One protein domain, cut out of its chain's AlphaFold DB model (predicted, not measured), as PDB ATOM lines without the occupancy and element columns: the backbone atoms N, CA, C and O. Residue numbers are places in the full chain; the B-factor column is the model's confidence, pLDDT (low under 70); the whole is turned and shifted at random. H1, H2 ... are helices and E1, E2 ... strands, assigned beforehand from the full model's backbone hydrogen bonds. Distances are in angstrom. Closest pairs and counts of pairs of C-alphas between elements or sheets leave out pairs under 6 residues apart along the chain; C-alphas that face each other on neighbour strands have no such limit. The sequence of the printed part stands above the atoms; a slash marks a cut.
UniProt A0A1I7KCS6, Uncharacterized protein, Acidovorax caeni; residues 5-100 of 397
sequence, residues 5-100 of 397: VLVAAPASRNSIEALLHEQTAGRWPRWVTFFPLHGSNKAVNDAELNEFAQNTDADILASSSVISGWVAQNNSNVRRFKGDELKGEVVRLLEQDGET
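This is residues 5 to 100 of the 397 residues of an uncharacterized protein of Acidovorax caeni (UniProt A0A1I7KCS6). A small, twisted sheet of four parallel strands forms the middle layer of three, with helices H1 and H4 side by side over one face and H2 and the short H3 side by side over the other. The printed part has 96 residues, and its four named strands and four named helices alternate along it as E1, H1, E2, H2, E3, H3, E4, H4. The sheet's order is E2, E1, E3, E4, and the class is mixed, helices and strands. The whole is compact, with a radius of gyration of the C-alphas of 12.7 A, and rounded, spanning 35 by 26 by 19 A.

In the sheet, the inner strands E1, residues 5 to 7, and E3, residues 59 to 63, are parallel at 14 degrees, with N 5 and O 59 2.8 A apart, within hydrogen-bond range. The edge strand E2, residues 32 to 34, is parallel to E1 at 35 degrees, with N 6 and O 33 at 2.8 A. The other edge strand, E4, residues 78 to 81, is parallel to E3 at 34 degrees, with N 79 and O 60 at 2.8 A. From edge to edge the strands' lines turn by 80 degrees. H4, residues 83 to 96, is on the sheet at a height of 9.4 A, over E3 and along the strands, at 3 degrees to E3 on the local plane. H1, residues 10 to 24, is on the sheet with its residues 12 to 20. H1 and H4 touch, the same way at a shallow tilt of 24 degrees; their closest C-alphas, those of Ile 16 and Lys 87, are 6.1 A apart. On the face opposite to H4, H2, residues 42 to 54, is over E3 at a height of 9.8 A, along the strands. H3, residues 69 to 74, is on the same face as H2. With its residues 46 to 50 alone H2 touches H3, the same way at a shallow tilt of 21 degrees; the closest C-alphas, of Asn 50 and Val 71, are 5.7 A apart. Among the pairs that stay apart are H1 and H2, and H3 and H4. Every O i to N i+4 pair is within hydrogen-bond range in H1, H2 and H3, and 9 of 10 in H4.

E1 begins at C-alpha 5, (163.604, 189.320, 155.828), and E3, the longest strand, measures 13.5 A. H1 is 20.4 A long, H2 17.9 A and H4 20.7 A. H4 ends at C-alpha 96, (161.840, 173.841, 149.814).

The two C-alphas farthest apart, those of Ala 43 and Gly 98, are 36.1 A apart. The printed part has no cut, and no link is long. Mean pLDDT of the printed part is 86.3; residues 21 to 22 and 24 to 27 are under 70.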
ATOM      1  N   VAL A   5     164.040 188.140 155.075       95.44
ATOM      2  CA  VAL A   5     163.604 189.320 155.828       95.44
ATOM      3  C   VAL A   5     162.108 189.519 155.627       95.44
ATOM      4  O   VAL A   5     161.622 189.618 154.502       95.44
ATOM      5  N   LEU A   6     161.365 189.575 156.729       94.88
ATOM      6  CA  LEU A   6     159.918 189.731 156.735       94.88
ATOM      7  C   LEU A   6     159.497 191.126 157.151       94.88
ATOM      8  O   LEU A   6     159.830 191.602 158.234       94.88
ATOM      9  N   VAL A   7     158.676 191.743 156.310       94.06
ATOM     10  CA  VAL A   7     158.130 193.081 156.535       94.06
ATOM     11  C   VAL A   7     156.621 192.953 156.740       94.06
ATOM     12  O   VAL A   7     155.861 192.801 155.783       94.06
ATOM     13  N   ALA A   8     156.159 192.959 157.991       92.00
ATOM     14  CA  ALA A   8     154.753 192.720 158.327       92.00
ATOM     15  C   ALA A   8     154.285 193.574 159.512       92.00
ATOM     16  O   ALA A   8     155.025 193.778 160.470       92.00
ATOM     17  N   ALA A   9     153.028 194.030 159.466       88.69
ATOM     18  CA  ALA A   9     152.401 194.757 160.571       88.69
ATOM     19  C   ALA A   9     152.386 193.913 161.866       88.69
ATOM     20  O   ALA A   9     152.317 192.687 161.766       88.69
ATOM     21  N   PRO A  10     152.351 194.519 163.071       86.50
ATOM     22  CA  PRO A  10     152.482 193.794 164.343       86.50
ATOM     23  C   PRO A  10     151.533 192.596 164.512       86.50
ATOM     24  O   PRO A  10     151.959 191.512 164.901       86.50
ATOM     25  N   ALA A  11     150.256 192.746 164.147       83.88
ATOM     26  CA  ALA A  11     149.285 191.652 164.233       83.88
ATOM     27  C   ALA A  11     149.616 190.493 163.270       83.88
ATOM     28  O   ALA A  11     149.557 189.322 163.646       83.88
ATOM     29  N   SER A  12     150.005 190.813 162.031       85.00
ATOM     30  CA  SER A  12     150.441 189.815 161.050       85.00
ATOM     31  C   SER A  12     151.755 189.161 161.461       85.00
ATOM     32  O   SER A  12     151.889 187.951 161.310       85.00
ATOM     33  N   ARG A  13     152.688 189.932 162.030       88.81
ATOM     34  CA  ARG A  13     153.950 189.444 162.586       88.81
ATOM     35  C   ARG A  13     153.705 188.397 163.667       88.81
ATOM     36  O   ARG A  13     154.202 187.296 163.511       88.81
ATOM     37  N   ASN A  14     152.875 188.674 164.672       84.50
ATOM     38  CA  ASN A  14     152.578 187.704 165.736       84.50
ATOM     39  C   ASN A  14     151.998 186.392 165.179       84.50
ATOM     40  O   ASN A  14     152.359 185.301 165.614       84.50
ATOM     41  N   SER A  15     151.112 186.489 164.182       85.88
ATOM     42  CA  SER A  15     150.538 185.311 163.524       85.88
ATOM     43  C   SER A  15     151.574 184.530 162.706       85.88
ATOM     44  O   SER A  15     151.556 183.300 162.728       85.88
ATOM     45  N   ILE A  16     152.478 185.221 162.002       87.56
ATOM     46  CA  ILE A  16     153.575 184.595 161.255       87.56
ATOM     47  C   ILE A  16     154.594 183.980 162.216       87.56
ATOM     48  O   ILE A  16     155.016 182.859 161.983       87.56
ATOM     49  N   GLU A  17     154.953 184.650 163.310       83.38
ATOM     50  CA  GLU A  17     155.843 184.115 164.346       83.38
ATOM     51  C   GLU A  17     155.264 182.838 164.956       83.38
ATOM     52  O   GLU A  17     155.976 181.846 165.063       83.38
ATOM     53  N   ALA A  18     153.968 182.811 165.287       75.94
ATOM     54  CA  ALA A  18     153.308 181.603 165.781       75.94
ATOM     55  C   ALA A  18     153.369 180.452 164.760       75.94
ATOM     56  O   ALA A  18     153.724 179.326 165.115       75.94
ATOM     57  N   LEU A  19     153.090 180.744 163.485       80.56
ATOM     58  CA  LEU A  19     153.193 179.774 162.393       80.56
ATOM     59  C   LEU A  19     154.632 179.283 162.200       80.56
ATOM     60  O   LEU A  19     154.870 178.093 162.051       80.56
ATOM     61  N   LEU A  20     155.607 180.185 162.216       76.50
ATOM     62  CA  LEU A  20     157.021 179.872 162.069       76.50
ATOM     63  C   LEU A  20     157.529 179.029 163.235       76.50
ATOM     64  O   LEU A  20     158.207 178.021 163.018       76.50
ATOM     65  N   HIS A  21     157.157 179.393 164.463       66.44
ATOM     66  CA  HIS A  21     157.394 178.586 165.655       66.44
ATOM     67  C   HIS A  21     156.830 177.179 165.477       66.44
ATOM     68  O   HIS A  21     157.513 176.202 165.778       66.44
ATOM     69  N   GLU A  22     155.627 177.064 164.923       66.81
ATOM     70  CA  GLU A  22     154.985 175.783 164.669       66.81
ATOM     71  C   GLU A  22     155.687 174.955 163.578       66.81
ATOM     72  O   GLU A  22     155.943 173.767 163.776       66.81
ATOM     73  N   GLN A  23     155.996 175.554 162.428       70.06
ATOM     74  CA  GLN A  23     156.499 174.844 161.246       70.06
ATOM     75  C   GLN A  23     157.973 174.459 161.357       70.06
ATOM     76  O   GLN A  23     158.395 173.448 160.798       70.06
ATOM     77  N   THR A  24     158.756 175.221 162.113       64.12
ATOM     78  CA  THR A  24     160.203 174.993 162.255       64.12
ATOM     79  C   THR A  24     160.598 174.402 163.607       64.12
ATOM     80  O   THR A  24     161.789 174.196 163.851       64.12
ATOM     81  N   ALA A  25     159.612 174.140 164.474       55.62
ATOM     82  CA  ALA A  25     159.811 173.857 165.895       55.62
ATOM     83  C   ALA A  25     160.637 174.952 166.596       55.62
ATOM     84  O   ALA A  25     161.504 174.670 167.410       55.62
ATOM     85  N   GLY A  26     160.379 176.213 166.244       56.88
ATOM     86  CA  GLY A  26     161.012 177.379 166.858       56.88
ATOM     87  C   GLY A  26     162.324 177.838 166.239       56.88
ATOM     88  O   GLY A  26     162.674 178.991 166.446       56.88
ATOM     89  N   ARG A  27     162.960 177.027 165.387       61.12
ATOM     90  CA  ARG A  27     164.280 177.312 164.797       61.12
ATOM     91  C   ARG A  27     164.301 178.451 163.770       61.12
ATOM     92  O   ARG A  27     165.376 178.859 163.330       61.12
ATOM     93  N   TRP A  28     163.132 178.968 163.390       70.12
ATOM     94  CA  TRP A  28     162.965 180.012 162.379       70.12
ATOM     95  C   TRP A  28     163.867 181.249 162.508       70.12
ATOM     96  O   TRP A  28     164.235 181.757 161.449       70.12
ATOM     97  N   PRO A  29     164.290 181.734 163.702       77.81
ATOM     98  CA  PRO A  29     165.134 182.926 163.798       77.81
ATOM     99  C   PRO A  29     166.501 182.775 163.122       77.81
ATOM    100  O   PRO A  29     167.160 183.772 162.847       77.81
ATOM    101  N   ARG A  30     166.934 181.540 162.827       73.38
ATOM    102  CA  ARG A  30     168.156 181.269 162.049       73.38
ATOM    103  C   ARG A  30     168.039 181.705 160.596       73.38
ATOM    104  O   ARG A  30     169.038 182.042 159.974       73.38
ATOM    105  N   TRP A  31     166.827 181.651 160.056       82.19
ATOM    106  CA  TRP A  31     166.568 181.872 158.638       82.19
ATOM    107  C   TRP A  31     165.702 183.093 158.392       82.19
ATOM    108  O   TRP A  31     165.663 183.565 157.266       82.19
ATOM    109  N   VAL A  32     164.998 183.595 159.406       87.56
ATOM    110  CA  VAL A  32     164.002 184.647 159.251       87.56
ATOM    111  C   VAL A  32     164.239 185.773 160.257       87.56
ATOM    112  O   VAL A  32     164.252 185.544 161.466       87.56
ATOM    113  N   THR A  33     164.335 186.999 159.752       92.19
ATOM    114  CA  THR A  33     164.431 188.236 160.540       92.19
ATOM    115  C   THR A  33     163.244 189.138 160.227       92.19
ATOM    116  O   THR A  33     162.815 189.218 159.080       92.19
ATOM    117  N   PHE A  34     162.715 189.860 161.217       92.12
ATOM    118  CA  PHE A  34     161.681 190.869 160.978       92.12
ATOM    119  C   PHE A  34     162.294 192.249 160.774       92.12
ATOM    120  O   PHE A  34     163.048 192.725 161.622       92.12
ATOM    121  N   PHE A  35     161.920 192.901 159.678       93.00
ATOM    122  CA  PHE A  35     162.256 194.294 159.432       93.00
ATOM    123  C   PHE A  35     161.455 195.197 160.389       93.00
ATOM    124  O   PHE A  35     160.241 194.989 160.544       93.00
ATOM    125  N   PRO A  36     162.094 196.168 161.061       90.25
ATOM    126  CA  PRO A  36     161.395 197.109 161.928       90.25
ATOM    127  C   PRO A  36     160.463 198.013 161.107       90.25
ATOM    128  O   PRO A  36     160.782 198.394 159.992       90.25
ATOM    129  N   LEU A  37     159.290 198.350 161.649       88.12
ATOM    130  CA  LEU A  37     158.319 199.222 160.978       88.12
ATOM    131  C   LEU A  37     158.037 200.471 161.803       88.12
ATOM    132  O   LEU A  37     157.806 200.381 163.012       88.12
ATOM    133  N   HIS A  38     157.897 201.607 161.125       83.31
ATOM    134  CA  HIS A  38     157.477 202.879 161.710       83.31
ATOM    135  C   HIS A  38     155.947 203.028 161.668       83.31
ATOM    136  O   HIS A  38     155.374 203.934 161.058       83.31
ATOM    137  N   GLY A  39     155.259 202.091 162.328       71.69
ATOM    138  CA  GLY A  39     153.799 202.070 162.412       71.69
ATOM    139  C   GLY A  39     153.126 201.948 161.037       71.69
ATOM    140  O   GLY A  39     153.540 201.155 160.192       71.69
ATOM    141  N   SER A  40     152.060 202.721 160.812       72.69
ATOM    142  CA  SER A  40     151.291 202.715 159.558       72.69
ATOM    143  C   SER A  40     151.834 203.667 158.481       72.69
ATOM    144  O   SER A  40     151.186 203.836 157.445       72.69
ATOM    145  N   ASN A  41     152.988 204.312 158.697       86.19
ATOM    146  CA  ASN A  41     153.535 205.280 157.750       86.19
ATOM    147  C   ASN A  41     154.274 204.585 156.596       86.19
ATOM    148  O   ASN A  41     155.481 204.354 156.650       86.19
ATOM    149  N   LYS A  42     153.534 204.281 155.525       88.56
ATOM    150  CA  LYS A  42     154.076 203.612 154.334       88.56
ATOM    151  C   LYS A  42     155.229 204.362 153.677       88.56
ATOM    152  O   LYS A  42     156.141 203.710 153.202       88.56
ATOM    153  N   ALA A  43     155.207 205.694 153.650       89.81
ATOM    154  CA  ALA A  43     156.254 206.464 152.978       89.81
ATOM    155  C   ALA A  43     157.615 206.308 153.676       89.81
ATOM    156  O   ALA A  43     158.633 206.154 153.008       89.81
ATOM    157  N   VAL A  44     157.617 206.292 155.014       91.75
ATOM    158  CA  VAL A  44     158.829 206.048 155.813       91.75
ATOM    159  C   VAL A  44     159.289 204.601 155.650       91.75
ATOM    160  O   VAL A  44     160.443 204.368 155.306       91.75
ATOM    161  N   ASN A  45     158.368 203.640 155.790       93.31
ATOM    162  CA  ASN A  45     158.683 202.224 155.594       93.31
ATOM    163  C   ASN A  45     159.244 201.944 154.185       93.31
ATOM    164  O   ASN A  45     160.130 201.109 154.038       93.31
ATOM    165  N   ASP A  46     158.732 202.621 153.152       94.81
ATOM    166  CA  ASP A  46     159.186 202.463 151.770       94.81
ATOM    167  C   ASP A  46     160.610 202.987 151.570       94.81
ATOM    168  O   ASP A  46     161.411 202.320 150.917       94.81
ATOM    169  N   ALA A  47     160.922 204.165 152.119       93.25
ATOM    170  CA  ALA A  47     162.246 204.768 152.011       93.25
ATOM    171  C   ALA A  47     163.312 203.892 152.691       93.25
ATOM    172  O   ALA A  47     164.307 203.537 152.060       93.25
ATOM    173  N   GLU A  48     163.059 203.478 153.934       93.94
ATOM    174  CA  GLU A  48     163.991 202.658 154.714       93.94
ATOM    175  C   GLU A  48     164.143 201.248 154.141       93.94
ATOM    176  O   GLU A  48     165.256 200.729 154.048       93.94
ATOM    177  N   LEU A  49     163.041 200.615 153.718       94.88
ATOM    178  CA  LEU A  49     163.125 199.286 153.120       94.88
ATOM    179  C   LEU A  49     163.854 199.325 151.777       94.88
ATOM    180  O   LEU A  49     164.591 198.392 151.473       94.88
ATOM    181  N   ASN A  50     163.663 200.375 150.975       94.88
ATOM    182  CA  ASN A  50     164.387 200.540 149.720       94.88
ATOM    183  C   ASN A  50     165.895 200.689 149.960       94.88
ATOM    184  O   ASN A  50     166.682 200.024 149.295       94.88
ATOM    185  N   GLU A  51     166.299 201.514 150.926       93.94
ATOM    186  CA  GLU A  51     167.709 201.653 151.305       93.94
ATOM    187  C   GLU A  51     168.293 200.327 151.814       93.94
ATOM    188  O   GLU A  51     169.369 199.911 151.385       93.94
ATOM    189  N   PHE A  52     167.568 199.613 152.677       94.31
ATOM    190  CA  PHE A  52     167.991 198.303 153.167       94.31
ATOM    191  C   PHE A  52     168.125 197.275 152.034       94.31
ATOM    192  O   PHE A  52     169.130 196.570 151.955       94.31
ATOM    193  N   ALA A  53     167.140 197.209 151.133       93.56
ATOM    194  CA  ALA A  53     167.091 196.248 150.033       93.56
ATOM    195  C   ALA A  53     168.254 196.409 149.044       93.56
ATOM    196  O   ALA A  53     168.761 195.405 148.547       93.56
ATOM    197  N   GLN A  54     168.706 197.644 148.806       92.50
ATOM    198  CA  GLN A  54     169.857 197.947 147.948       92.50
ATOM    199  C   GLN A  54     171.196 197.488 148.544       92.50
ATOM    200  O   GLN A  54     172.160 197.300 147.804       92.50
ATOM    201  N   ASN A  55     171.258 197.293 149.864       91.94
ATOM    202  CA  ASN A  55     172.483 196.984 150.605       91.94
ATOM    203  C   ASN A  55     172.512 195.554 151.178       91.94
ATOM    204  O   ASN A  55     173.368 195.236 152.003       91.94
ATOM    205  N   THR A  56     171.591 194.680 150.764       89.06
ATOM    206  CA  THR A  56     171.509 193.295 151.244       89.06
ATOM    207  C   THR A  56     171.276 192.310 150.103       89.06
ATOM    208  O   THR A  56     170.625 192.623 149.110       89.06
ATOM    209  N   ASP A  57     171.773 191.086 150.259       88.25
ATOM    210  CA  ASP A  57     171.513 189.958 149.361       88.25
ATOM    211  C   ASP A  57     170.384 189.035 149.862       88.25
ATOM    212  O   ASP A  57     170.108 187.998 149.243       88.25
ATOM    213  N   ALA A  58     169.741 189.409 150.976       89.81
ATOM    214  CA  ALA A  58     168.633 188.686 151.583       89.81
ATOM    215  C   ALA A  58     167.368 188.719 150.713       89.81
ATOM    216  O   ALA A  58     167.067 189.709 150.043       89.81
ATOM    217  N   ASP A  59     166.586 187.640 150.784       92.75
ATOM    218  CA  ASP A  59     165.247 187.576 150.202       92.75
ATOM    219  C   ASP A  59     164.260 188.328 151.102       92.75
ATOM    220  O   ASP A  59     164.040 187.942 152.252       92.75
ATOM    221  N   ILE A  60     163.631 189.387 150.590       95.56
ATOM    222  CA  ILE A  60     162.710 190.226 151.361       95.56
ATOM    223  C   ILE A  60     161.272 189.900 150.953       95.56
ATOM    224  O   ILE A  60     160.862 190.150 149.817       95.56
ATOM    225  N   LEU A  61     160.468 189.392 151.890       95.81
ATOM    226  CA  LEU A  61     159.031 189.204 151.690       95.81
ATOM    227  C   LEU A  61     158.253 190.228 152.508       95.81
ATOM    228  O   LEU A  61     158.347 190.289 153.737       95.81
ATOM    229  N   ALA A  62     157.441 191.019 151.824       93.94
ATOM    230  CA  ALA A  62     156.796 192.167 152.423       93.94
ATOM    231  C   ALA A  62     155.279 192.154 152.252       93.94
ATOM    232  O   ALA A  62     154.732 191.845 151.190       93.94
ATOM    233  N   SER A  63     154.575 192.544 153.312       93.06
ATOM    234  CA  SER A  63     153.133 192.721 153.273       93.06
ATOM    235  C   SER A  63     152.778 193.988 152.493       93.06
ATOM    236  O   SER A  63     153.198 195.100 152.809       93.06
ATOM    237  N   SER A  64     151.902 193.837 151.504       91.50
ATOM    238  CA  SER A  64     151.334 194.947 150.723       91.50
ATOM    239  C   SER A  64     150.589 195.991 151.573       91.50
ATOM    240  O   SER A  64     150.369 197.125 151.132       91.50
ATOM    241  N   SER A  65     150.222 195.630 152.807       89.81
ATOM    242  CA  SER A  65     149.572 196.519 153.772       89.81
ATOM    243  C   SER A  65     150.517 197.536 154.420       89.81
ATOM    244  O   SER A  65     150.026 198.565 154.873       89.81
ATOM    245  N   VAL A  66     151.838 197.308 154.408       90.69
ATOM    246  CA  VAL A  66     152.828 198.160 155.108       90.69
ATOM    247  C   VAL A  66     153.828 198.857 154.190       90.69
ATOM    248  O   VAL A  66     154.417 199.845 154.619       90.69
ATOM    249  N   ILE A  67     153.953 198.405 152.936       91.62
ATOM    250  CA  ILE A  67     154.790 199.038 151.903       91.62
ATOM    251  C   ILE A  67     154.044 199.209 150.572       91.62
ATOM    252  O   ILE A  67     153.088 198.471 150.284       91.62
ATOM    253  N   SER A  68     154.466 200.157 149.737       91.00
ATOM    254  CA  SER A  68     153.931 200.376 148.387       91.00
ATOM    255  C   SER A  68     154.540 199.437 147.339       91.00
ATOM    256  O   SER A  68     155.493 198.702 147.587       91.00
ATOM    257  N   GLY A  69     153.934 199.412 146.145       90.44
ATOM    258  CA  GLY A  69     154.425 198.604 145.022       90.44
ATOM    259  C   GLY A  69     155.750 199.091 144.446       90.44
ATOM    260  O   GLY A  69     156.475 198.287 143.868       90.44
ATOM    261  N   TRP A  70     156.077 200.366 144.652       92.81
ATOM    262  CA  TRP A  70     157.277 200.996 144.116       92.81
ATOM    263  C   TRP A  70     158.557 200.326 144.634       92.81
ATOM    264  O   TRP A  70     159.455 200.047 143.847       92.81
ATOM    265  N   VAL A  71     158.620 199.958 145.920       91.00
ATOM    266  CA  VAL A  71     159.812 199.306 146.498       91.00
ATOM    267  C   VAL A  71     160.119 197.974 145.805       91.00
ATOM    268  O   VAL A  71     161.266 197.710 145.460       91.00
ATOM    269  N   ALA A  72     159.093 197.160 145.536       90.88
ATOM    270  CA  ALA A  72     159.248 195.874 144.850       90.88
ATOM    271  C   ALA A  72     159.563 196.013 143.351       90.88
ATOM    272  O   ALA A  72     160.118 195.101 142.752       90.88
ATOM    273  N   GLN A  73     159.207 197.141 142.731       92.44
ATOM    274  CA  GLN A  73     159.564 197.425 141.337       92.44
ATOM    275  C   GLN A  73     161.029 197.851 141.191       92.44
ATOM    276  O   GLN A  73     161.636 197.564 140.164       92.44
ATOM    277  N   ASN A  74     161.591 198.518 142.204       91.50
ATOM    278  CA  ASN A  74     162.972 199.010 142.175       91.50
ATOM    279  C   ASN A  74     163.992 198.023 142.759       91.50
ATOM    280  O   ASN A  74     165.183 198.175 142.502       91.50
ATOM    281  N   ASN A  75     163.550 197.013 143.515       92.50
ATOM    282  CA  ASN A  75     164.430 196.048 144.172       92.50
ATOM    283  C   ASN A  75     164.015 194.617 143.818       92.50
ATOM    284  O   ASN A  75     162.953 194.149 144.227       92.50
ATOM    285  N   SER A  76     164.864 193.904 143.075       90.94
ATOM    286  CA  SER A  76     164.579 192.548 142.579       90.94
ATOM    287  C   SER A  76     164.513 191.480 143.677       90.94
ATOM    288  O   SER A  76     163.896 190.434 143.477       90.94
ATOM    289  N   ASN A  77     165.111 191.738 144.841       92.94
ATOM    290  CA  ASN A  77     165.054 190.892 146.035       92.94
ATOM    291  C   ASN A  77     163.809 191.137 146.910       92.94
ATOM    292  O   ASN A  77     163.609 190.412 147.884       92.94
ATOM    293  N   VAL A  78     162.954 192.116 146.577       95.25
ATOM    294  CA  VAL A  78     161.735 192.433 147.337       95.25
ATOM    295  C   VAL A  78     160.498 191.877 146.637       95.25
ATOM    296  O   VAL A  78     160.129 192.291 145.540       95.25
ATOM    297  N   ARG A  79     159.779 190.982 147.317       95.31
ATOM    298  CA  ARG A  79     158.518 190.395 146.842       95.31
ATOM    299  C   ARG A  79     157.356 190.802 147.744       95.31
ATOM    300  O   ARG A  79     157.449 190.745 148.969       95.31
ATOM    301  N   ARG A  80     156.238 191.218 147.138       93.62
ATOM    302  CA  ARG A  80     155.044 191.708 147.850       93.62
ATOM    303  C   ARG A  80     153.909 190.700 147.841       93.62
ATOM    304  O   ARG A  80     153.540 190.201 146.785       93.62
ATOM    305  N   PHE A  81     153.296 190.516 149.006       94.44
ATOM    306  CA  PHE A  81     152.200 189.571 149.217       94.44
ATOM    307  C   PHE A  81     151.054 190.201 150.017       94.44
ATOM    308  O   PHE A  81     151.240 191.156 150.785       94.44
ATOM    309  N   LYS A  82     149.835 189.686 149.860       89.06
ATOM    310  CA  LYS A  82     148.738 189.939 150.810       89.06
ATOM    311  C   LYS A  82     148.945 189.107 152.083       89.06
ATOM    312  O   LYS A  82     149.784 188.215 152.116       89.06
ATOM    313  N   GLY A  83     148.213 189.425 153.154       77.31
ATOM    314  CA  GLY A  83     148.464 188.891 154.503       77.31
ATOM    315  C   GLY A  83     148.645 187.369 154.576       77.31
ATOM    316  O   GLY A  83     149.669 186.906 155.075       77.31
ATOM    317  N   ASP A  84     147.695 186.594 154.051       83.12
ATOM    318  CA  ASP A  84     147.782 185.127 154.094       83.12
ATOM    319  C   ASP A  84     148.681 184.536 152.998       83.12
ATOM    320  O   ASP A  84     149.305 183.499 153.213       83.12
ATOM    321  N   GLU A  85     148.844 185.230 151.867       90.56
ATOM    322  CA  GLU A  85     149.816 184.855 150.829       90.56
ATOM    323  C   GLU A  85     151.251 184.915 151.373       90.56
ATOM    324  O   GLU A  85     152.053 184.028 151.100       90.56
ATOM    325  N   LEU A  86     151.556 185.915 152.213       90.88
ATOM    326  CA  LEU A  86     152.858 186.055 152.866       90.88
ATOM    327  C   LEU A  86     153.161 184.849 153.761       90.88
ATOM    328  O   LEU A  86     154.257 184.302 153.708       90.88
ATOM    329  N   LYS A  87     152.183 184.407 154.564       89.88
ATOM    330  CA  LYS A  87     152.327 183.218 155.420       89.88
ATOM    331  C   LYS A  87     152.603 181.966 154.592       89.88
ATOM    332  O   LYS A  87     153.514 181.211 154.920       89.88
ATOM    333  N   GLY A  88     151.815 181.759 153.535       89.25
ATOM    334  CA  GLY A  88     151.965 180.610 152.646       89.25
ATOM    335  C   GLY A  88     153.342 180.577 151.986       89.25
ATOM    336  O   GLY A  88     153.996 179.538 151.993       89.25
ATOM    337  N   GLU A  89     153.817 181.722 151.497       93.06
ATOM    338  CA  GLU A  89     155.117 181.821 150.835       93.06
ATOM    339  C   GLU A  89     156.287 181.558 151.790       93.06
ATOM    340  O   GLU A  89     157.221 180.837 151.438       93.06
ATOM    341  N   VAL A  90     156.220 182.078 153.019       90.62
ATOM    342  CA  VAL A  90     157.235 181.822 154.052       90.62
ATOM    343  C   VAL A  90     157.368 180.329 154.337       90.62
ATOM    344  O   VAL A  90     158.478 179.797 154.346       90.62
ATOM    345  N   VAL A  91     156.243 179.637 154.539       88.25
ATOM    346  CA  VAL A  91     156.250 178.188 154.784       88.25
ATOM    347  C   VAL A  91     156.771 177.441 153.562       88.25
ATOM    348  O   VAL A  91     157.610 176.561 153.714       88.25
ATOM    349  N   ARG A  92     156.343 177.822 152.356       90.50
ATOM    350  CA  ARG A  92     156.781 177.192 151.105       90.50
ATOM    351  C   ARG A  92     158.300 177.254 150.925       90.50
ATOM    352  O   ARG A  92     158.897 176.249 150.552       90.50
ATOM    353  N   LEU A  93     158.924 178.404 151.188       89.25
ATOM    354  CA  LEU A  93     160.382 178.559 151.088       89.25
ATOM    355  C   LEU A  93     161.116 177.715 152.138       89.25
ATOM    356  O   LEU A  93     162.074 177.024 151.807       89.25
ATOM    357  N   LEU A  94     160.621 177.700 153.380       82.44
ATOM    358  CA  LEU A  94     161.175 176.841 154.430       82.44
ATOM    359  C   LEU A  94     161.018 175.348 154.102       82.44
ATOM    360  O   LEU A  94     161.891 174.553 154.439       82.44
ATOM    361  N   GLU A  95     159.919 174.944 153.463       83.38
ATOM    362  CA  GLU A  95     159.713 173.560 153.021       83.38
ATOM    363  C   GLU A  95     160.671 173.172 151.889       83.38
ATOM    364  O   GLU A  95     161.205 172.063 151.911       83.38
ATOM    365  N   GLN A  96     160.904 174.070 150.922       83.25
ATOM    366  CA  GLN A  96     161.840 173.841 149.814       83.25
ATOM    367  C   GLN A  96     163.271 173.610 150.297       83.25
ATOM    368  O   GLN A  96     163.939 172.707 149.800       83.25
ATOM    369  N   ASP A  97     163.698 174.370 151.302       76.75
ATOM    370  CA  ASP A  97     165.036 174.251 151.882       76.75
ATOM    371  C   ASP A  97     165.139 173.139 152.938       76.75
ATOM    372  O   ASP A  97     166.196 172.923 153.528       76.75
ATOM    373  N   GLY A  98     164.058 172.390 153.174       71.69
ATOM    374  CA  GLY A  98     164.072 171.269 154.105       71.69
ATOM    375  C   GLY A  98     164.013 171.676 155.579       71.69
ATOM    376  O   GLY A  98     164.256 170.834 156.440       71.69
ATOM    377  N   GLU A  99     163.666 172.921 155.903       72.81
ATOM    378  CA  GLU A  99     163.778 173.468 157.261       72.81
ATOM    379  C   GLU A  99     162.543 173.235 158.140       72.81
ATOM    380  O   GLU A  99     162.635 173.205 159.377       72.81
ATOM    381  N   THR A 100     161.389 172.983 157.523       70.00
ATOM    382  CA  THR A 100     160.179 172.597 158.259       70.00
ATOM    383  C   THR A 100     160.234 171.154 158.759       70.00
ATOM    384  O   THR A 100     160.930 170.296 158.212       70.00
TER     385      THR A 100